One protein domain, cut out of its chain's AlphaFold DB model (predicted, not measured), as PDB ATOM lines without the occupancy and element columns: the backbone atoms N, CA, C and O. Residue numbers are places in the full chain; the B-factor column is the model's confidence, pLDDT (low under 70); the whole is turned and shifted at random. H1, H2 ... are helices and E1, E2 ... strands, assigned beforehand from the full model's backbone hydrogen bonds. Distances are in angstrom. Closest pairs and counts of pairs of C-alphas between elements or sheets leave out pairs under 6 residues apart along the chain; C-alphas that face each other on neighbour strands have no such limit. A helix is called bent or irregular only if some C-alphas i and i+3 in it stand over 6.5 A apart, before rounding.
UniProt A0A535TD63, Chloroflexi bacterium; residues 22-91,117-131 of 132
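Overview. This is residues 22 to 91 and 117 to 131 of the 132 residues of a protein of Chloroflexi bacterium (UniProt A0A535TD63). A bent ribbon of two antiparallel strands, E1 and E2, forms the middle, with H3 packed on E2 and H2 near E1. H1 and the link that folds back from it make an arm reaching away from H2 and H3, and residues 47 to 53 stick out at its tip. The printed part has 85 residues, with three named helices and two named strands in the order E1, H1, E2, H2, H3, and its class is mixed, helices and strands. The whole is loose, with a radius of gyration of the C-alphas of 15.5 A and spans of 42 by 30 by 20 A.

Arrangement. E1, residues 22 to 29, and E2, residues 61 to 71, are antiparallel neighbours at 160 degrees; N 24 and O 68 are 2.9 A apart and N 62 and O 28 are 3.0 A apart, both within hydrogen-bond range. E1 bends by 56 degrees at residue 26, and E2 by 81 degrees at residue 64. The closest C-alphas of E2 and H3, residues 117 to 129, are those of Val 64 and Ala 124, 5.5 A apart. H2, residues 72 to 84, comes closest to E1 at the C-alphas of Ile 22 and Arg 72, 6.0 A apart. H2 and H3 are close but not clearly touching, with Leu 82 and Val 127 closest, their C-alphas 7.3 A apart. H1, residues 32 to 48, is apart from H2 and H3. In H1, H2 and H3 every O i to N i+4 pair is within hydrogen-bond range.

Along the chain. E1 begins at C-alpha 22 (14.182, 40.155, -60.399). E2 is 22.1 A long and H1 24.5 A, ending at C-alpha 48 (32.841, 27.569, -35.051). H3 ends at C-alpha 129 (-3.849, 30.818, -54.690).

Size, cuts and confidence. The C-alphas of Ala 48 and Gly 84, the two farthest apart, are 43.1 A apart. Residues 92 to 116 are not printed, and C-alphas 91 and 117 are 9.4 A apart across the cut. The link from H1 to E2 is long, with 12 residues. Residues 85 to 86 have pLDDT under 70.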
ATOM      1  N   ILE A  22      13.557  40.397 -61.700       94.19
ATOM      2  CA  ILE A  22      14.182  40.155 -60.399       94.19
ATOM      3  C   ILE A  22      14.016  38.697 -59.990       94.19
ATOM      4  O   ILE A  22      13.070  38.025 -60.394       94.19
ATOM      5  N   ARG A  23      14.919  38.205 -59.137       93.94
ATOM      6  CA  ARG A  23      14.682  36.961 -58.402       93.94
ATOM      7  C   ARG A  23      13.912  37.273 -57.128       93.94
ATOM      8  O   ARG A  23      14.449  37.947 -56.253       93.94
ATOM      9  N   ALA A  24      12.701  36.747 -57.015       92.38
ATOM     10  CA  ALA A  24      11.812  37.013 -55.894       92.38
ATOM     11  C   ALA A  24      11.483  35.750 -55.084       92.38
ATOM     12  O   ALA A  24      11.579  34.606 -55.550       92.38
ATOM     13  N   PHE A  25      11.087  35.986 -53.841       92.81
ATOM     14  CA  PHE A  25      10.460  35.031 -52.938       92.81
ATOM     15  C   PHE A  25       9.559  35.810 -51.974       92.81
ATOM     16  O   PHE A  25       9.760  37.007 -51.772       92.81
ATOM     17  N   LEU A  26       8.597  35.127 -51.358       89.94
ATOM     18  CA  LEU A  26       7.821  35.659 -50.242       89.94
ATOM     19  C   LEU A  26       8.336  35.061 -48.947       89.94
ATOM     20  O   LEU A  26       8.527  33.845 -48.844       89.94
ATOM     21  N   GLY A  27       8.560  35.924 -47.962       90.88
ATOM     22  CA  GLY A  27       9.044  35.527 -46.656       90.88
ATOM     23  C   GLY A  27       8.332  36.260 -45.534       90.88
ATOM     24  O   GLY A  27       7.862  37.381 -45.706       90.88
ATOM     25  N   ILE A  28       8.273  35.608 -44.379       89.00
ATOM     26  CA  ILE A  28       7.809  36.208 -43.132       89.00
ATOM     27  C   ILE A  28       9.046  36.729 -42.399       89.00
ATOM     28  O   ILE A  28       9.980  35.944 -42.172       89.00
ATOM     29  N   PRO A  29       9.091  38.023 -42.034       91.31
ATOM     30  CA  PRO A  29      10.192  38.550 -41.247       91.31
ATOM     31  C   PRO A  29      10.184  37.917 -39.854       91.31
ATOM     32  O   PRO A  29       9.133  37.702 -39.250       91.31
ATOM     33  N   VAL A  30      11.370  37.631 -39.323       92.12
ATOM     34  CA  VAL A  30      11.504  37.185 -37.932       92.12
ATOM     35  C   VAL A  30      11.289  38.398 -37.015       92.12
ATOM     36  O   VAL A  30      11.884  39.432 -37.307       92.12
ATOM     37  N   PRO A  31      10.498  38.331 -35.927       92.56
ATOM     38  CA  PRO A  31      10.312  39.476 -35.031       92.56
ATOM     39  C   PRO A  31      11.590  39.840 -34.256       92.56
ATOM     40  O   PRO A  31      12.477  39.007 -34.067       92.56
ATOM     41  N   ASP A  32      11.686  41.094 -33.811       93.75
ATOM     42  CA  ASP A  32      12.917  41.720 -33.296       93.75
ATOM     43  C   ASP A  32      13.590  40.910 -32.184       93.75
ATOM     44  O   ASP A  32      14.774  40.582 -32.273       93.75
ATOM     45  N   GLN A  33      12.810  40.494 -31.186       93.81
ATOM     46  CA  GLN A  33      13.302  39.715 -30.051       93.81
ATOM     47  C   GLN A  33      13.944  38.387 -30.493       93.81
ATOM     48  O   GLN A  33      14.989  37.984 -29.979       93.81
ATOM     49  N   GLN A  34      13.331  37.693 -31.454       92.81
ATOM     50  CA  GLN A  34      13.841  36.433 -31.990       92.81
ATOM     51  C   GLN A  34      15.044  36.673 -32.911       92.81
ATOM     52  O   GLN A  34      15.981  35.874 -32.891       92.81
ATOM     53  N   ARG A  35      15.079  37.784 -33.662       94.81
ATOM     54  CA  ARG A  35      16.257  38.165 -34.461       94.81
ATOM     55  C   ARG A  35      17.485  38.372 -33.585       94.81
ATOM     56  O   ARG A  35      18.541  37.851 -33.921       94.81
ATOM     57  N   GLU A  36      17.364  39.037 -32.439       94.44
ATOM     58  CA  GLU A  36      18.489  39.214 -31.504       94.44
ATOM     59  C   GLU A  36      19.016  37.880 -30.954       94.44
ATOM     60  O   GLU A  36      20.227  37.664 -30.834       94.44
ATOM     61  N   GLN A  37      18.113  36.954 -30.619       93.94
ATOM     62  CA  GLN A  37      18.484  35.609 -30.176       93.94
ATOM     63  C   GLN A  37      19.225  34.842 -31.277       93.94
ATOM     64  O   GLN A  37      20.294  34.284 -31.018       93.94
ATOM     65  N   LEU A  38      18.706  34.871 -32.507       93.81
ATOM     66  CA  LEU A  38      19.341  34.240 -33.661       93.81
ATOM     67  C   LEU A  38      20.673  34.899 -34.025       93.81
ATOM     68  O   LEU A  38      21.607  34.190 -34.378       93.81
ATOM     69  N   GLY A  39      20.805  36.217 -33.883       94.75
ATOM     70  CA  GLY A  39      22.057  36.928 -34.138       94.75
ATOM     71  C   GLY A  39      23.186  36.459 -33.219       94.75
ATOM     72  O   GLY A  39      24.294  36.188 -33.682       94.75
ATOM     73  N   ARG A  40      22.898  36.261 -31.924       95.00
ATOM     74  CA  ARG A  40      23.870  35.679 -30.977       95.00
ATOM     75  C   ARG A  40      24.262  34.253 -31.356       95.00
ATOM     76  O   ARG A  40      25.441  33.913 -31.297       95.00
ATOM     77  N   PHE A  41      23.291  33.439 -31.768       92.88
ATOM     78  CA  PHE A  41      23.546  32.080 -32.242       92.88
ATOM     79  C   PHE A  41      24.415  32.070 -33.512       92.88
ATOM     80  O   PHE A  41      25.423  31.372 -33.563       92.88
ATOM     81  N   LEU A  42      24.104  32.914 -34.501       93.75
ATOM     82  CA  LEU A  42      24.885  33.045 -35.733       93.75
ATOM     83  C   LEU A  42      26.319  33.511 -35.475       93.75
ATOM     84  O   LEU A  42      27.234  33.019 -36.129       93.75
ATOM     85  N   ALA A  43      26.538  34.407 -34.509       94.94
ATOM     86  CA  ALA A  43      27.883  34.822 -34.118       94.94
ATOM     87  C   ALA A  43      28.714  33.640 -33.582       94.94
ATOM     88  O   ALA A  43      29.884  33.498 -33.932       94.94
ATOM     89  N   GLN A  44      28.105  32.752 -32.788       94.50
ATOM     90  CA  GLN A  44      28.761  31.523 -32.324       94.50
ATOM     91  C   GLN A  44      29.050  30.567 -33.490       94.50
ATOM     92  O   GLN A  44      30.145  30.011 -33.574       94.50
ATOM     93  N   CYS A  45      28.106  30.415 -34.422       92.50
ATOM     94  CA  CYS A  45      28.301  29.608 -35.624       92.50
ATOM     95  C   CYS A  45      29.436  30.141 -36.512       92.50
ATOM     96  O   CYS A  45      30.228  29.351 -37.017       92.50
ATOM     97  N   ALA A  46      29.556  31.462 -36.660       93.75
ATOM     98  CA  ALA A  46      30.616  32.099 -37.437       93.75
ATOM     99  C   ALA A  46      32.015  31.862 -36.853       93.75
ATOM    100  O   ALA A  46      32.976  31.740 -37.607       93.75
ATOM    101  N   ILE A  47      32.126  31.750 -35.526       95.88
ATOM    102  CA  ILE A  47      33.377  31.370 -34.857       95.88
ATOM    103  C   ILE A  47      33.681  29.883 -35.086       95.88
ATOM    104  O   ILE A  47      34.824  29.524 -35.357       95.88
ATOM    105  N   ALA A  48      32.671  29.019 -34.966       93.12
ATOM    106  CA  ALA A  48      32.841  27.569 -35.051       93.12
ATOM    107  C   ALA A  48      33.083  27.054 -36.482       93.12
ATOM    108  O   ALA A  48      33.766  26.048 -36.657       93.12
ATOM    109  N   ALA A  49      32.519  27.726 -37.485       91.56
ATOM    110  CA  ALA A  49      32.609  27.363 -38.897       91.56
ATOM    111  C   ALA A  49      32.842  28.627 -39.754       91.56
ATOM    112  O   ALA A  49      31.914  29.130 -40.408       91.56
ATOM    113  N   PRO A  50      34.067  29.189 -39.715       93.31
ATOM    114  CA  PRO A  50      34.415  30.430 -40.405       93.31
ATOM    115  C   PRO A  50      34.447  30.298 -41.937       93.31
ATOM    116  O   PRO A  50      34.457  31.300 -42.647       93.31
ATOM    117  N   GLU A  51      34.454  29.076 -42.471       90.44
ATOM    118  CA  GLU A  51      34.401  28.795 -43.906       90.44
ATOM    119  C   GLU A  51      33.014  29.049 -44.523       90.44
ATOM    120  O   GLU A  51      32.884  29.157 -45.746       90.44
ATOM    121  N   PHE A  52      31.971  29.154 -43.694       91.06
ATOM    122  CA  PHE A  52      30.623  29.476 -44.141       91.06
ATOM    123  C   PHE A  52      30.432  30.987 -44.252       91.06
ATOM    124  O   PHE A  52      30.754  31.763 -43.355       91.06
ATOM    125  N   ARG A  53      29.787  31.410 -45.342       92.62
ATOM    126  CA  ARG A  53      29.216  32.753 -45.430       92.62
ATOM    127  C   ARG A  53      27.871  32.767 -44.704       92.62
ATOM    128  O   ARG A  53      26.855  32.390 -45.284       92.62
ATOM    129  N   TRP A  54      27.878  33.200 -43.449       93.12
ATOM    130  CA  TRP A  54      26.670  33.323 -42.635       93.12
ATOM    131  C   TRP A  54      25.789  34.495 -43.089       93.12
ATOM    132  O   TRP A  54      26.285  35.541 -43.512       93.12
ATOM    133  N   SER A  55      24.469  34.304 -43.025       92.12
ATOM    134  CA  SER A  55      23.491  35.361 -43.301       92.12
ATOM    135  C   SER A  55      23.599  36.476 -42.266       92.12
ATOM    136  O   SER A  55      23.781  36.203 -41.081       92.12
ATOM    137  N   VAL A  56      23.433  37.726 -42.701       92.19
ATOM    138  CA  VAL A  56      23.250  38.845 -41.767       92.19
ATOM    139  C   VAL A  56      21.897  38.709 -41.068       92.19
ATOM    140  O   VAL A  56      20.922  38.256 -41.677       92.19
ATOM    141  N   THR A  57      21.849  39.069 -39.791       92.75
ATOM    142  CA  THR A  57      20.690  38.854 -38.914       92.75
ATOM    143  C   THR A  57      19.434  39.557 -39.432       92.75
ATOM    144  O   THR A  57      18.328  39.031 -39.331       92.75
ATOM    145  N   GLU A  58      19.609  40.720 -40.055       91.31
ATOM    146  CA  GLU A  58      18.551  41.556 -40.628       91.31
ATOM    147  C   GLU A  58      17.880  40.892 -41.837       91.31
ATOM    148  O   GLU A  58      16.721  41.167 -42.130       91.31
ATOM    149  N   ASN A  59      18.583  39.975 -42.509       91.94
ATOM    150  CA  ASN A  59      18.067  39.252 -43.668       91.94
ATOM    151  C   ASN A  59      17.401  37.924 -43.289       91.94
ATOM    152  O   ASN A  59      16.981  37.181 -44.181       91.94
ATOM    153  N   LEU A  60      17.320  37.581 -41.998       92.88
ATOM    154  CA  LEU A  60      16.664  36.353 -41.561       92.88
ATOM    155  C   LEU A  60      15.156  36.438 -41.776       92.88
ATOM    156  O   LEU A  60      14.473  37.339 -41.290       92.88
ATOM    157  N   HIS A  61      14.639  35.444 -42.481       92.94
ATOM    158  CA  HIS A  61      13.228  35.306 -42.785       92.94
ATOM    159  C   HIS A  61      12.878  33.825 -42.899       92.94
ATOM    160  O   HIS A  61      13.737  32.980 -43.168       92.94
ATOM    161  N   LEU A  62      11.598  33.526 -42.739       91.00
ATOM    162  CA  LEU A  62      11.036  32.235 -43.094       91.00
ATOM    163  C   LEU A  62      10.497  32.325 -44.519       91.00
ATOM    164  O   LEU A  62       9.563  33.083 -44.770       91.00
ATOM    165  N   THR A  63      11.081  31.593 -45.462       91.06
ATOM    166  CA  THR A  63      10.566  31.573 -46.837       91.06
ATOM    167  C   THR A  63       9.257  30.786 -46.896       91.06
ATOM    168  O   THR A  63       9.209  29.631 -46.486       91.06
ATOM    169  N   VAL A  64       8.211  31.409 -47.440       89.81
ATOM    170  CA  VAL A  64       6.892  30.794 -47.657       89.81
ATOM    171  C   VAL A  64       6.783  30.255 -49.080       89.81
ATOM    172  O   VAL A  64       6.327  29.135 -49.288       89.81
ATOM    173  N   ARG A  65       7.242  31.036 -50.067       88.81
ATOM    174  CA  ARG A  65       7.195  30.671 -51.489       88.81
ATOM    175  C   ARG A  65       8.403  31.218 -52.234       88.81
ATOM    176  O   ARG A  65       8.676  32.415 -52.181       88.81
ATOM    177  N   PHE A  66       9.091  30.360 -52.981       91.44
ATOM    178  CA  PHE A  66      10.057  30.800 -53.988       91.44
ATOM    179  C   PHE A  66       9.320  31.123 -55.286       91.44
ATOM    180  O   PHE A  66       8.575  30.290 -55.788       91.44
ATOM    181  N   VAL A  67       9.552  32.315 -55.829       90.38
ATOM    182  CA  VAL A  67       8.909  32.769 -57.070       90.38
ATOM    183  C   VAL A  67       9.817  32.531 -58.275       90.38
ATOM    184  O   VAL A  67       9.355  32.156 -59.347       90.38
ATOM    185  N   GLY A  68      11.129  32.707 -58.100       89.75
ATOM    186  CA  GLY A  68      12.090  32.618 -59.199       89.75
ATOM    187  C   GLY A  68      12.280  33.962 -59.895       89.75
ATOM    188  O   GLY A  68      12.173  35.001 -59.246       89.75
ATOM    189  N   THR A  69      12.642  33.937 -61.179       94.19
ATOM    190  CA  THR A  69      12.844  35.151 -61.985       94.19
ATOM    191  C   THR A  69      11.514  35.627 -62.550       94.19
ATOM    192  O   THR A  69      10.837  34.866 -63.237       94.19
ATOM    193  N   VAL A  70      11.147  36.872 -62.269       92.50
ATOM    194  CA  VAL A  70       9.836  37.444 -62.597       92.50
ATOM    195  C   VAL A  70       9.961  38.956 -62.787       92.50
ATOM    196  O   VAL A  70      10.886  39.570 -62.253       92.50
ATOM    197  N   ASP A  71       9.052  39.555 -63.554       92.94
ATOM    198  CA  ASP A  71       8.934  41.010 -63.651       92.94
ATOM    199  C   ASP A  71       8.605  41.607 -62.270       92.94
ATOM    200  O   ASP A  71       7.714  41.125 -61.561       92.94
ATOM    201  N   ARG A  72       9.338  42.652 -61.879       91.38
ATOM    202  CA  ARG A  72       9.111  43.398 -60.639       91.38
ATOM    203  C   ARG A  72       7.649  43.817 -60.472       91.38
ATOM    204  O   ARG A  72       7.105  43.616 -59.387       91.38
ATOM    205  N   ALA A  73       7.015  44.340 -61.519       91.12
ATOM    206  CA  ALA A  73       5.643  44.843 -61.452       91.12
ATOM    207  C   ALA A  73       4.640  43.733 -61.097       91.12
ATOM    208  O   ALA A  73       3.672  43.962 -60.372       91.12
ATOM    209  N   VAL A  74       4.899  42.500 -61.550       89.38
ATOM    210  CA  VAL A  74       4.074  41.330 -61.214       89.38
ATOM    211  C   VAL A  74       4.185  40.998 -59.727       89.38
ATOM    212  O   VAL A  74       3.172  40.743 -59.078       89.38
ATOM    213  N   VAL A  75       5.399  41.021 -59.167       89.19
ATOM    214  CA  VAL A  75       5.619  40.742 -57.736       89.19
ATOM    215  C   VAL A  75       4.980  41.809 -56.862       89.19
ATOM    216  O   VAL A  75       4.335  41.466 -55.875       89.19
ATOM    217  N   GLU A  76       5.143  43.081 -57.224       88.50
ATOM    218  CA  GLU A  76       4.564  44.211 -56.494       88.50
ATOM    219  C   GLU A  76       3.029  44.118 -56.484       88.50
ATOM    220  O   GLU A  76       2.422  44.141 -55.414       88.50
ATOM    221  N   GLY A  77       2.401  43.831 -57.631       89.62
ATOM    222  CA  GLY A  77       0.950  43.642 -57.701       89.62
ATOM    223  C   GLY A  77       0.421  42.446 -56.893       89.62
ATOM    224  O   GLY A  77      -0.716  42.477 -56.419       89.62
ATOM    225  N   ILE A  78       1.214  41.383 -56.716       86.38
ATOM    226  CA  ILE A  78       0.846  40.248 -55.850       86.38
ATOM    227  C   ILE A  78       1.023  40.607 -54.371       86.38
ATOM    228  O   ILE A  78       0.171  40.261 -53.550       86.38
ATOM    229  N   ALA A  79       2.101  41.314 -54.022       84.69
ATOM    230  CA  ALA A  79       2.340  41.780 -52.659       84.69
ATOM    231  C   ALA A  79       1.189  42.671 -52.163       84.69
ATOM    232  O   ALA A  79       0.717  42.486 -51.038       84.69
ATOM    233  N   ASP A  80       0.672  43.550 -53.024       86.56
ATOM    234  CA  ASP A  80      -0.469  44.409 -52.708       86.56
ATOM    235  C   ASP A  80      -1.739  43.600 -52.412       86.56
ATOM    236  O   ASP A  80      -2.391  43.833 -51.391       86.56
ATOM    237  N   ARG A  81      -2.066  42.589 -53.231       85.94
ATOM    238  CA  ARG A  81      -3.226  41.709 -52.977       85.94
ATOM    239  C   ARG A  81      -3.096  40.944 -51.663       85.94
ATOM    240  O   ARG A  81      -4.047  40.880 -50.884       85.94
ATOM    241  N   LEU A  82      -1.902  40.427 -51.378       82.62
ATOM    242  CA  LEU A  82      -1.622  39.705 -50.138       82.62
ATOM    243  C   LEU A  82      -1.699  40.602 -48.899       82.62
ATOM    244  O   LEU A  82      -2.132  40.138 -47.844       82.62
ATOM    245  N   SER A  83      -1.324  41.881 -49.015       78.12
ATOM    246  CA  SER A  83      -1.398  42.845 -47.908       78.12
ATOM    247  C   SER A  83      -2.836  43.089 -47.432       78.12
ATOM    248  O   SER A  83      -3.073  43.252 -46.234       78.12
ATOM    249  N   GLY A  84      -3.808  43.027 -48.348       70.19
ATOM    250  CA  GLY A  84      -5.234  43.123 -48.029       70.19
ATOM    251  C   GLY A  84      -5.815  41.851 -47.400       70.19
ATOM    252  O   GLY A  84      -6.862  41.904 -46.757       70.19
ATOM    253  N   ALA A  85      -5.131  40.713 -47.533       66.50
ATOM    254  CA  ALA A  85      -5.586  39.404 -47.077       66.50
ATOM    255  C   ALA A  85      -4.982  39.019 -45.713       66.50
ATOM    256  O   ALA A  85      -4.428  37.925 -45.554       66.50
ATOM    257  N   ALA A  86      -5.080  39.903 -44.712       63.88
ATOM    258  CA  ALA A  86      -4.544  39.650 -43.372       63.88
ATOM    259  C   ALA A  86      -5.012  38.281 -42.830       63.88
ATOM    260  O   ALA A  86      -6.204  38.004 -42.697       63.88
ATOM    261  N   GLY A  87      -4.051  37.387 -42.581       73.62
ATOM    262  CA  GLY A  87      -4.288  36.074 -41.987       73.62
ATOM    263  C   GLY A  87      -4.291  36.101 -40.461       73.62
ATOM    264  O   GLY A  87      -3.841  37.081 -39.868       73.62
ATOM    265  N   PRO A  88      -4.737  35.012 -39.812       80.88
ATOM    266  CA  PRO A  88      -4.522  34.850 -38.381       80.88
ATOM    267  C   PRO A  88      -3.022  34.839 -38.066       80.88
ATOM    268  O   PRO A  88      -2.206  34.371 -38.864       80.88
ATOM    269  N   ALA A  89      -2.661  35.344 -36.886       85.50
ATOM    270  CA  ALA A  89      -1.303  35.214 -36.379       85.50
ATOM    271  C   ALA A  89      -0.964  33.728 -36.185       85.50
ATOM    272  O   ALA A  89      -1.761  32.980 -35.617       85.50
ATOM    273  N   ILE A  90       0.224  33.320 -36.626       88.19
ATOM    274  CA  ILE A  90       0.712  31.943 -36.504       88.19
ATOM    275  C   ILE A  90       1.796  31.866 -35.430       88.19
ATOM    276  O   ILE A  90       2.615  32.777 -35.295       88.19
ATOM    277  N   GLN A  91       1.806  30.779 -34.659       91.44
ATOM    278  CA  GLN A  91       2.826  30.526 -33.642       91.44
ATOM    279  C   GLN A  91       3.779  29.446 -34.142       91.44
ATOM    280  O   GLN A  91       3.391  28.301 -34.362       91.44
ATOM    281  N   ALA A 117       4.009  23.939 -38.411       90.81
ATOM    282  CA  ALA A 117       4.148  23.533 -39.810       90.81
ATOM    283  C   ALA A 117       2.804  23.516 -40.564       90.81
ATOM    284  O   ALA A 117       2.764  23.882 -41.734       90.81
ATOM    285  N   GLU A 118       1.711  23.129 -39.899       91.69
ATOM    286  CA  GLU A 118       0.364  23.123 -40.488       91.69
ATOM    287  C   GLU A 118      -0.128  24.547 -40.776       91.69
ATOM    288  O   GLU A 118      -0.522  24.840 -41.904       91.69
ATOM    289  N   ASP A 119      -0.011  25.453 -39.801       91.19
ATOM    290  CA  ASP A 119      -0.371  26.868 -39.959       91.19
ATOM    291  C   ASP A 119       0.435  27.541 -41.077       91.19
ATOM    292  O   ASP A 119      -0.106  28.275 -41.908       91.19
ATOM    293  N   LEU A 120       1.740  27.258 -41.136       90.12
ATOM    294  CA  LEU A 120       2.601  27.746 -42.206       90.12
ATOM    295  C   LEU A 120       2.216  27.155 -43.566       90.12
ATOM    296  O   LEU A 120       2.237  27.869 -44.568       90.12
ATOM    297  N   GLY A 121       1.848  25.874 -43.610       91.56
ATOM    298  CA  GLY A 121       1.349  25.215 -44.815       91.56
ATOM    299  C   GLY A 121       0.053  25.848 -45.322       91.56
ATOM    300  O   GLY A 121      -0.077  26.107 -46.517       91.56
ATOM    301  N   ALA A 122      -0.872  26.182 -44.421       90.31
ATOM    302  CA  ALA A 122      -2.101  26.894 -44.762       90.31
ATOM    303  C   ALA A 122      -1.815  28.303 -45.308       90.31
ATOM    304  O   ALA A 122      -2.421  28.723 -46.295       90.31
ATOM    305  N   LEU A 123      -0.856  29.025 -44.718       88.88
ATOM    306  CA  LEU A 123      -0.403  30.311 -45.247       88.88
ATOM    307  C   LEU A 123       0.231  30.162 -46.637       88.88
ATOM    308  O   LEU A 123      -0.092  30.938 -47.535       88.88
ATOM    309  N   ALA A 124       1.086  29.159 -46.839       90.12
ATOM    310  CA  ALA A 124       1.705  28.891 -48.134       90.12
ATOM    311  C   ALA A 124       0.660  28.579 -49.216       90.12
ATOM    312  O   ALA A 124       0.738  29.130 -50.310       90.12
ATOM    313  N   ALA A 125      -0.362  27.780 -48.896       90.38
ATOM    314  CA  ALA A 125      -1.459  27.479 -49.814       90.38
ATOM    315  C   ALA A 125      -2.267  28.731 -50.202       90.38
ATOM    316  O   ALA A 125      -2.639  28.892 -51.362       90.38
ATOM    317  N   ARG A 126      -2.499  29.651 -49.257       87.19
ATOM    318  CA  ARG A 126      -3.147  30.941 -49.545       87.19
ATOM    319  C   ARG A 126      -2.297  31.817 -50.463       87.19
ATOM    320  O   ARG A 126      -2.832  32.413 -51.388       87.19
ATOM    321  N   VAL A 127      -0.984  31.867 -50.232       87.31
ATOM    322  CA  VAL A 127      -0.047  32.592 -51.108       87.31
ATOM    323  C   VAL A 127      -0.014  31.985 -52.514       87.31
ATOM    324  O   VAL A 127       0.075  32.724 -53.490       87.31
ATOM    325  N   GLU A 128      -0.110  30.658 -52.639       88.38
ATOM    326  CA  GLU A 128      -0.185  29.977 -53.937       88.38
ATOM    327  C   GLU A 128      -1.427  30.381 -54.737       88.38
ATOM    328  O   GLU A 128      -1.336  30.622 -55.941       88.38
ATOM    329  N   ALA A 129      -2.576  30.481 -54.063       87.19
ATOM    330  CA  ALA A 129      -3.849  30.818 -54.690       87.19
ATOM    331  C   ALA A 129      -3.863  32.231 -55.301       87.19
ATOM    332  O   ALA A 129      -4.509  32.437 -56.318       87.19
ATOM    333  N   GLU A 130      -3.115  33.182 -54.731       83.31
ATOM    334  CA  GLU A 130      -2.972  34.547 -55.274       83.31
ATOM    335  C   GLU A 130      -2.037  34.634 -56.493       83.31
ATOM    336  O   GLU A 130      -1.972  35.671 -57.167       83.31
ATOM    337  N   TRP A 131      -1.272  33.564 -56.737       76.81
ATOM    338  CA  TRP A 131      -0.307  33.449 -57.829       76.81
ATOM    339  C   TRP A 131      -0.891  32.795 -59.090       76.81
ATOM    340  O   TRP A 131      -0.249  32.856 -60.141       76.81
TER     341      TRP A 131